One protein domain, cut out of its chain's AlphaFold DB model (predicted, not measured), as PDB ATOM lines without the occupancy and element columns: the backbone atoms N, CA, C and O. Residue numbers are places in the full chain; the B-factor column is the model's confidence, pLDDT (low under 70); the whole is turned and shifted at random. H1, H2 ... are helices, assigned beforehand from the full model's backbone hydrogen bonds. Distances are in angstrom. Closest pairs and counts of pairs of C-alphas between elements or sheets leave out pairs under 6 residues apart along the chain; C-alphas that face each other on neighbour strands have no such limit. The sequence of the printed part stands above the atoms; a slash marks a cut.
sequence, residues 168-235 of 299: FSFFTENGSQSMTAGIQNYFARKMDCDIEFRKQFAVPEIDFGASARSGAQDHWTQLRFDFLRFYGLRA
ATOM      1  N   PHE A 168     200.746  73.017 214.655       95.06
ATOM      2  CA  PHE A 168     199.628  73.151 213.735       95.06
ATOM      3  C   PHE A 168     198.370  73.646 214.439       95.06
ATOM      4  O   PHE A 168     197.693  74.552 213.942       95.06
ATOM      5  N   SER A 169     198.085  73.092 215.619       95.81
ATOM      6  CA  SER A 169     196.917  73.464 216.409       95.81
ATOM      7  C   SER A 169     196.929  74.949 216.783       95.81
ATOM      8  O   SER A 169     195.887  75.594 216.724       95.81
ATOM      9  N   PHE A 170     198.102  75.530 217.063       96.81
ATOM     10  CA  PHE A 170     198.242  76.961 217.338       96.81
ATOM     11  C   PHE A 170     197.848  77.824 216.132       96.81
ATOM     12  O   PHE A 170     197.060  78.762 216.255       96.81
ATOM     13  N   PHE A 171     198.365  77.504 214.943       96.94
ATOM     14  CA  PHE A 171     198.078  78.294 213.740       96.94
ATOM     15  C   PHE A 171     196.654  78.098 213.207       96.94
ATOM     16  O   PHE A 171     196.157  78.946 212.461       96.94
ATOM     17  N   THR A 172     195.983  77.013 213.591       94.75
ATOM     18  CA  THR A 172     194.615  76.701 213.148       94.75
ATOM     19  C   THR A 172     193.530  76.958 214.175       94.75
ATOM     20  O   THR A 172     192.361  76.925 213.797       94.75
ATOM     21  N   GLU A 173     193.877  77.312 215.415       92.06
ATOM     22  CA  GLU A 173     192.915  77.568 216.499       92.06
ATOM     23  C   GLU A 173     191.796  78.543 216.087       92.06
ATOM     24  O   GLU A 173     190.645  78.382 216.477       92.06
ATOM     25  N   ASN A 174     192.109  79.510 215.216       86.44
ATOM     26  CA  ASN A 174     191.163  80.512 214.717       86.44
ATOM     27  C   ASN A 174     190.463  80.116 213.399       86.44
ATOM     28  O   ASN A 174     190.101  80.983 212.605       86.44
ATOM     29  N   GLY A 175     190.302  78.818 213.130       86.81
ATOM     30  CA  GLY A 175     189.516  78.309 211.998       86.81
ATOM     31  C   GLY A 175     190.208  78.395 210.635       86.81
ATOM     32  O   GLY A 175     189.538  78.382 209.602       86.81
ATOM     33  N   SER A 176     191.541  78.488 210.601       91.38
ATOM     34  CA  SER A 176     192.274  78.473 209.328       91.38
ATOM     35  C   SER A 176     192.134  77.112 208.644       91.38
ATOM     36  O   SER A 176     192.411  76.080 209.244       91.38
ATOM     37  N   GLN A 177     191.745  77.115 207.366       86.75
ATOM     38  CA  GLN A 177     191.467  75.890 206.599       86.75
ATOM     39  C   GLN A 177     192.715  75.045 206.293       86.75
ATOM     40  O   GLN A 177     192.600  73.878 205.933       86.75
ATOM     41  N   SER A 178     193.911  75.629 206.397       93.06
ATOM     42  CA  SER A 178     195.177  74.928 206.195       93.06
ATOM     43  C   SER A 178     196.288  75.529 207.051       93.06
ATOM     44  O   SER A 178     196.206  76.685 207.477       93.06
ATOM     45  N   MET A 179     197.357  74.753 207.251       92.62
ATOM     46  CA  MET A 179     198.569  75.197 207.949       92.62
ATOM     47  C   MET A 179     199.150  76.456 207.305       92.62
ATOM     48  O   MET A 179     199.407  77.447 207.982       92.62
ATOM     49  N   THR A 180     199.311  76.436 205.981       94.94
ATOM     50  CA  THR A 180     199.872  77.559 205.227       94.94
ATOM     51  C   THR A 180     199.050  78.827 205.420       94.94
ATOM     52  O   THR A 180     199.621  79.879 205.701       94.94
ATOM     53  N   ALA A 181     197.720  78.727 205.329       94.56
ATOM     54  CA  ALA A 181     196.838  79.868 205.558       94.56
ATOM     55  C   ALA A 181     196.961  80.392 206.998       94.56
ATOM     56  O   ALA A 181     197.101  81.596 207.196       94.56
ATOM     57  N   GLY A 182     196.986  79.499 207.993       96.56
ATOM     58  CA  GLY A 182     197.139  79.870 209.402       96.56
ATOM     59  C   GLY A 182     198.443  80.610 209.689       96.56
ATOM     60  O   GLY A 182     198.425  81.687 210.287       96.56
ATOM     61  N   ILE A 183     199.570  80.091 209.195       96.12
ATOM     62  CA  ILE A 183     200.885  80.718 209.371       96.12
ATOM     63  C   ILE A 183     200.948  82.076 208.664       96.12
ATOM     64  O   ILE A 183     201.428  83.049 209.245       96.12
ATOM     65  N   GLN A 184     200.444  82.177 207.431       93.75
ATOM     66  CA  GLN A 184     200.460  83.436 206.680       93.75
ATOM     67  C   GLN A 184     199.563  84.505 207.314       93.75
ATOM     68  O   GLN A 184     199.986  85.657 207.425       93.75
ATOM     69  N   ASN A 185     198.369  84.129 207.781       94.56
ATOM     70  CA  ASN A 185     197.461  85.028 208.497       94.56
ATOM     71  C   ASN A 185     198.080  85.508 209.810       94.56
ATOM     72  O   ASN A 185     198.023  86.694 210.136       94.56
ATOM     73  N   TYR A 186     198.713  84.597 210.552       95.56
ATOM     74  CA  TYR A 186     199.431  84.939 211.772       95.56
ATOM     75  C   TYR A 186     200.571  85.925 211.498       95.56
ATOM     76  O   TYR A 186     200.691  86.928 212.202       95.56
ATOM     77  N   PHE A 187     201.380  85.661 210.469       94.38
ATOM     78  CA  PHE A 187     202.493  86.517 210.076       94.38
ATOM     79  C   PHE A 187     202.009  87.926 209.713       94.38
ATOM     80  O   PHE A 187     202.533  88.903 210.242       94.38
ATOM     81  N   ALA A 188     200.973  88.039 208.871       92.62
ATOM     82  CA  ALA A 188     200.384  89.327 208.496       92.62
ATOM     83  C   ALA A 188     199.880  90.096 209.729       92.62
ATOM     84  O   ALA A 188     200.263  91.241 209.948       92.62
ATOM     85  N   ARG A 189     199.124  89.428 210.609       93.62
ATOM     86  CA  ARG A 189     198.638  90.034 211.854       93.62
ATOM     87  C   ARG A 189     199.780  90.534 212.739       93.62
ATOM     88  O   ARG A 189     199.688  91.633 213.273       93.62
ATOM     89  N   LYS A 190     200.847  89.744 212.919       94.12
ATOM     90  CA  LYS A 190     202.007  90.150 213.731       94.12
ATOM     91  C   LYS A 190     202.757  91.328 213.111       94.12
ATOM     92  O   LYS A 190     203.151  92.220 213.851       94.12
ATOM     93  N   MET A 191     202.885  91.387 211.784       91.62
ATOM     94  CA  MET A 191     203.428  92.570 211.107       91.62
ATOM     95  C   MET A 191     202.626  93.838 211.422       91.62
ATOM     96  O   MET A 191     203.221  94.906 211.563       91.62
ATOM     97  N   ASP A 192     201.308  93.737 211.597       91.50
ATOM     98  CA  ASP A 192     200.437  94.882 211.886       91.50
ATOM     99  C   ASP A 192     200.418  95.280 213.370       91.50
ATOM    100  O   ASP A 192     200.377  96.473 213.685       91.50
ATOM    101  N   CYS A 193     200.472  94.316 214.292       92.06
ATOM    102  CA  CYS A 193     200.245  94.577 215.718       92.06
ATOM    103  C   CYS A 193     201.483  94.488 216.620       92.06
ATOM    104  O   CYS A 193     201.421  94.940 217.764       92.06
ATOM    105  N   ASP A 194     202.597  93.930 216.145       92.31
ATOM    106  CA  ASP A 194     203.786  93.678 216.959       92.31
ATOM    107  C   ASP A 194     205.001  94.423 216.393       92.31
ATOM    108  O   ASP A 194     205.537  94.090 215.335       92.31
ATOM    109  N   ILE A 195     205.425  95.476 217.098       90.81
ATOM    110  CA  ILE A 195     206.514  96.360 216.661       90.81
ATOM    111  C   ILE A 195     207.846  95.607 216.588       90.81
ATOM    112  O   ILE A 195     208.621  95.845 215.665       90.81
ATOM    113  N   GLU A 196     208.118  94.698 217.525       89.62
ATOM    114  CA  GLU A 196     209.382  93.956 217.549       89.62
ATOM    115  C   GLU A 196     209.404  92.887 216.456       89.62
ATOM    116  O   GLU A 196     210.411  92.729 215.766       89.62
ATOM    117  N   PHE A 197     208.265  92.228 216.211       91.31
ATOM    118  CA  PHE A 197     208.109  91.367 215.040       91.31
ATOM    119  C   PHE A 197     208.333  92.149 213.744       91.31
ATOM    120  O   PHE A 197     209.129  91.749 212.897       91.31
ATOM    121  N   ARG A 198     207.675  93.306 213.603       90.56
ATOM    122  CA  ARG A 198     207.824  94.157 212.423       90.56
ATOM    123  C   ARG A 198     209.274  94.561 212.216       90.56
ATOM    124  O   ARG A 198     209.739  94.456 211.096       90.56
ATOM    125  N   LYS A 199     209.999  94.984 213.256       88.19
ATOM    126  CA  LYS A 199     211.426  95.333 213.148       88.19
ATOM    127  C   LYS A 199     212.276  94.154 212.674       88.19
ATOM    128  O   LYS A 199     213.140  94.348 211.830       88.19
ATOM    129  N   GLN A 200     212.018  92.950 213.187       85.62
ATOM    130  CA  GLN A 200     212.769  91.744 212.826       85.62
ATOM    131  C   GLN A 200     212.578  91.338 211.360       85.62
ATOM    132  O   GLN A 200     213.504  90.813 210.743       85.62
ATOM    133  N   PHE A 201     211.374  91.530 210.824       86.19
ATOM    134  CA  PHE A 201     211.029  91.121 209.463       86.19
ATOM    135  C   PHE A 201     210.968  92.299 208.478       86.19
ATOM    136  O   PHE A 201     210.794  92.081 207.284       86.19
ATOM    137  N   ALA A 202     211.133  93.543 208.930       80.50
ATOM    138  CA  ALA A 202     211.149  94.710 208.060       80.50
ATOM    139  C   ALA A 202     212.311  94.626 207.068       80.50
ATOM    140  O   ALA A 202     213.450  94.349 207.435       80.50
ATOM    141  N   VAL A 203     212.009  94.936 205.810       74.56
ATOM    142  CA  VAL A 203     213.009  95.181 204.773       74.56
ATOM    143  C   VAL A 203     213.080  96.701 204.612       74.56
ATOM    144  O   VAL A 203     212.107  97.272 204.114       74.56
ATOM    145  N   PRO A 204     214.149  97.379 205.078       65.50
ATOM    146  CA  PRO A 204     214.246  98.845 205.087       65.50
ATOM    147  C   PRO A 204     214.012  99.504 203.721       65.50
ATOM    148  O   PRO A 204     213.620 100.664 203.643       65.50
ATOM    149  N   GLU A 205     214.252  98.765 202.637       62.03
ATOM    150  CA  GLU A 205     214.090  99.199 201.251       62.03
ATOM    151  C   GLU A 205     212.651  99.070 200.716       62.03
ATOM    152  O   GLU A 205     212.390  99.464 199.576       62.03
ATOM    153  N   ILE A 206     211.726  98.516 201.508       60.84
ATOM    154  CA  ILE A 206     210.293  98.467 201.207       60.84
ATOM    155  C   ILE A 206     209.597  99.573 201.996       60.84
ATOM    156  O   ILE A 206     209.262  99.413 203.167       60.84
ATOM    157  N   ASP A 207     209.333 100.686 201.320       56.72
ATOM    158  CA  ASP A 207     208.339 101.651 201.775       56.72
ATOM    159  C   ASP A 207     206.973 101.189 201.246       56.72
ATOM    160  O   ASP A 207     206.799 101.044 200.030       56.72
ATOM    161  N   PHE A 208     206.014 100.902 202.133       51.59
ATOM    162  CA  PHE A 208     204.650 100.491 201.766       51.59
ATOM    163  C   PHE A 208     203.884 101.698 201.183       51.59
ATOM    164  O   PHE A 208     202.947 102.216 201.784       51.59
ATOM    165  N   GLY A 209     204.325 102.177 200.017       47.97
ATOM    166  CA  GLY A 209     203.854 103.409 199.380       47.97
ATOM    167  C   GLY A 209     204.729 103.929 198.229       47.97
ATOM    168  O   GLY A 209     204.254 104.759 197.456       47.97
ATOM    169  N   ALA A 210     205.960 103.432 198.052       49.03
ATOM    170  CA  ALA A 210     206.843 103.809 196.944       49.03
ATOM    171  C   ALA A 210     207.291 102.579 196.137       49.03
ATOM    172  O   ALA A 210     207.314 101.459 196.643       49.03
ATOM    173  N   SER A 211     207.641 102.771 194.861       50.03
ATOM    174  CA  SER A 211     208.135 101.694 193.996       50.03
ATOM    175  C   SER A 211     209.386 101.052 194.604       50.03
ATOM    176  O   SER A 211     210.444 101.680 194.656       50.03
ATOM    177  N   ALA A 212     209.238  99.809 195.073       55.81
ATOM    178  CA  ALA A 212     210.304  99.027 195.683       55.81
ATOM    179  C   ALA A 212     211.524  98.954 194.752       55.81
ATOM    180  O   ALA A 212     211.394  98.737 193.544       55.81
ATOM    181  N   ARG A 213     212.729  99.119 195.314       57.84
ATOM    182  CA  ARG A 213     213.975  98.868 194.575       57.84
ATOM    183  C   ARG A 213     214.012  97.397 194.142       57.84
ATOM    184  O   ARG A 213     213.586  96.518 194.895       57.84
ATOM    185  N   SER A 214     214.532  97.119 192.945       59.03
ATOM    186  CA  SER A 214     214.657  95.750 192.422       59.03
ATOM    187  C   SER A 214     215.388  94.850 193.429       59.03
ATOM    188  O   SER A 214     216.510  95.171 193.818       59.03
ATOM    189  N   GLY A 215     214.757  93.753 193.860       65.50
ATOM    190  CA  GLY A 215     215.309  92.772 194.811       65.50
ATOM    191  C   GLY A 215     214.800  92.878 196.257       65.50
ATOM    192  O   GLY A 215     214.817  91.880 196.975       65.50
ATOM    193  N   ALA A 216     214.262  94.027 196.688       71.38
ATOM    194  CA  ALA A 216     213.690  94.162 198.036       71.38
ATOM    195  C   ALA A 216     212.443  93.273 198.213       71.38
ATOM    196  O   ALA A 216     212.274  92.593 199.225       71.38
ATOM    197  N   GLN A 217     211.605  93.214 197.175       74.19
ATOM    198  CA  GLN A 217     210.413  92.366 197.134       74.19
ATOM    199  C   GLN A 217     210.749  90.864 197.161       74.19
ATOM    200  O   GLN A 217     210.033  90.088 197.801       74.19
ATOM    201  N   ASP A 218     211.853  90.458 196.530       80.44
ATOM    202  CA  ASP A 218     212.322  89.068 196.539       80.44
ATOM    203  C   ASP A 218     212.826  88.674 197.931       80.44
ATOM    204  O   ASP A 218     212.457  87.618 198.446       80.44
ATOM    205  N   HIS A 219     213.588  89.555 198.591       81.62
ATOM    206  CA  HIS A 219     214.058  89.323 199.957       81.62
ATOM    207  C   HIS A 219     212.897  89.180 200.951       81.62
ATOM    208  O   HIS A 219     212.860  88.236 201.740       81.62
ATOM    209  N   TRP A 220     211.898  90.062 200.866       83.00
ATOM    210  CA  TRP A 220     210.687  89.964 201.681       83.00
ATOM    211  C   TRP A 220     209.912  88.665 201.440       83.00
ATOM    212  O   TRP A 220     209.452  88.014 202.383       83.00
ATOM    213  N   THR A 221     209.790  88.256 200.177       86.25
ATOM    214  CA  THR A 221     209.146  86.990 199.811       86.25
ATOM    215  C   THR A 221     209.895  85.801 200.411       86.25
ATOM    216  O   THR A 221     209.263  84.898 200.964       86.25
ATOM    217  N   GLN A 222     211.229  85.833 200.385       87.62
ATOM    218  CA  GLN A 222     212.071  84.803 200.983       87.62
ATOM    219  C   GLN A 222     211.911  84.739 202.508       87.62
ATOM    220  O   GLN A 222     211.687  83.654 203.034       87.62
ATOM    221  N   LEU A 223     211.924  85.874 203.218       88.25
ATOM    222  CA  LEU A 223     211.716  85.912 204.675       88.25
ATOM    223  C   LEU A 223     210.374  85.290 205.083       88.25
ATOM    224  O   LEU A 223     210.301  84.496 206.022       88.25
ATOM    225  N   ARG A 224     209.303  85.607 204.345       89.62
ATOM    226  CA  ARG A 224     207.977  85.008 204.565       89.62
ATOM    227  C   ARG A 224     207.974  83.509 204.297       89.62
ATOM    228  O   ARG A 224     207.328  82.758 205.029       89.62
ATOM    229  N   PHE A 225     208.667  83.074 203.248       91.50
ATOM    230  CA  PHE A 225     208.786  81.660 202.927       91.50
ATOM    231  C   PHE A 225     209.605  80.904 203.977       91.50
ATOM    232  O   PHE A 225     209.211  79.809 204.365       91.50
ATOM    233  N   ASP A 226     210.685  81.487 204.496       91.69
ATOM    234  CA  ASP A 226     211.492  80.885 205.557       91.69
ATOM    235  C   ASP A 226     210.714  80.782 206.869       91.69
ATOM    236  O   ASP A 226     210.756  79.735 207.517       91.69
ATOM    237  N   PHE A 227     209.911  81.797 207.206       93.94
ATOM    238  CA  PHE A 227     208.982  81.731 208.336       93.94
ATOM    239  C   PHE A 227     207.963  80.597 208.160       93.94
ATOM    240  O   PHE A 227     207.770  79.779 209.062       93.94
ATOM    241  N   LEU A 228     207.345  80.503 206.975       94.56
ATOM    242  CA  LEU A 228     206.423  79.420 206.633       94.56
ATOM    243  C   LEU A 228     207.098  78.051 206.724       94.56
ATOM    244  O   LEU A 228     206.541  77.123 207.305       94.56
ATOM    245  N   ARG A 229     208.302  77.918 206.172       93.75
ATOM    246  CA  ARG A 229     209.078  76.680 206.184       93.75
ATOM    247  C   ARG A 229     209.444  76.275 207.606       93.75
ATOM    248  O   ARG A 229     209.367  75.093 207.933       93.75
ATOM    249  N   PHE A 230     209.843  77.229 208.442       94.50
ATOM    250  CA  PHE A 230     210.186  76.961 209.828       94.50
ATOM    251  C   PHE A 230     208.964  76.470 210.607       94.50
ATOM    252  O   PHE A 230     208.989  75.358 211.128       94.50
ATOM    253  N   TYR A 231     207.870  77.230 210.627       95.75
ATOM    254  CA  TYR A 231     206.683  76.862 211.407       95.75
ATOM    255  C   TYR A 231     205.877  75.707 210.816       95.75
ATOM    256  O   TYR A 231     205.220  74.985 211.557       95.75
ATOM    257  N   GLY A 232     205.954  75.493 209.506       93.75
ATOM    258  CA  GLY A 232     205.282  74.378 208.851       93.75
ATOM    259  C   GLY A 232     206.003  73.040 209.013       93.75
ATOM    260  O   GLY A 232     205.350  72.008 208.909       93.75
ATOM    261  N   LEU A 233     207.328  73.033 209.231       92.44
ATOM    262  CA  LEU A 233     208.131  71.800 209.163       92.44
ATOM    263  C   LEU A 233     209.125  71.594 210.314       92.44
ATOM    264  O   LEU A 233     209.497  70.456 210.584       92.44
ATOM    265  N   ARG A 234     209.629  72.666 210.935       92.88
ATOM    266  CA  ARG A 234     210.796  72.614 211.835       92.88
ATOM    267  C   ARG A 234     210.541  73.092 213.256       92.88
ATOM    268  O   ARG A 234     211.338  72.766 214.127       92.88
ATOM    269  N   ALA A 235     209.462  73.823 213.517       93.25
ATOM    270  CA  ALA A 235     209.101  74.260 214.860       93.25
ATOM    271  C   ALA A 235     208.639  73.058 215.709       93.25
ATOM    272  O   ALA A 235     207.455  72.815 215.869       93.25
TER     273      ALA A 235
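This is residues 168 to 235 of the 299 residues of an uncharacterized protein of Microvirga lotononidis (UniProt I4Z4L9). The two longer helices, H2 and H4, make a V, meeting where H2 begins and where H4 nears its end. The short H3 folds back from the far end of H2 across the open side of the V towards H4, and the little H1 packs on H2 at the closed end. A long stretch with no named element, residues 202 to 215, loops out at the wide end and links H3 to H4. The printed part has 68 residues, with four named helices in the order H1, H2, H3, H4 and no named strand; the class is all helix. The whole is elongated, spanning 37 by 22 by 20 A, and only just compact, close to loose, with a radius of gyration of the C-alphas of 13.1 A.

The longest helix is H4, residues 216 to 234, and it touches H2, residues 179 to 193, with residues 224 to 232 alone. The closest C-alphas of this pair are those of Ile 183 and Leu 228, 6.3 A apart. H2 and H4 run opposite ways at a steep tilt of 55 degrees. H2 is the hub, touching the three other helices. H3, residues 195 to 201, touches H2 only at the corner by their tight link, on H2 with residues 190 to 192 alone; the closest C-alphas, those of Met 191 and Arg 198, are 4.9 A apart. H2 and H3 run opposite ways at a steep tilt of 54 degrees. H3 and H4 are close but not clearly touching, with the closest C-alphas, those of Phe 201 and Leu 223, 7.1 A apart, and their lines about perpendicular at 81 degrees. H1, residues 168 to 172, touches H2, with the closest C-alphas, those of Phe 171 and Gly 182, 4.7 A apart. H1 and H4 are close but not clearly touching, with the closest C-alphas, those of Phe 168 and Gly 232, 7.6 A apart. H1 and H3 are apart. In H1, H2, H3 and H4 every O i to N i+4 pair is within hydrogen-bond range.

H4 runs 25.8 A from C-alpha 216 at (213.690, 94.162, 198.036) to C-alpha 234 at (210.796, 72.614, 211.835). H2 is 20.9 A from first to last C-alpha, H3 10.0 A and H1 6.2 A. H1 begins at C-alpha 168, at (199.628, 73.151, 213.735).

The two C-alphas farthest apart, those of Ser 169 and Ser 211, are 37.8 A apart, while those of Phe 168 and Ala 235, the first and last printed, are 9.6 A apart. The printed part has no cut. The link from H1 to H2 is short and the link from H3 to H4 is long, with 14 residues. The mean pLDDT of the printed part is 84.5, and residues 204 to 215 are under 70.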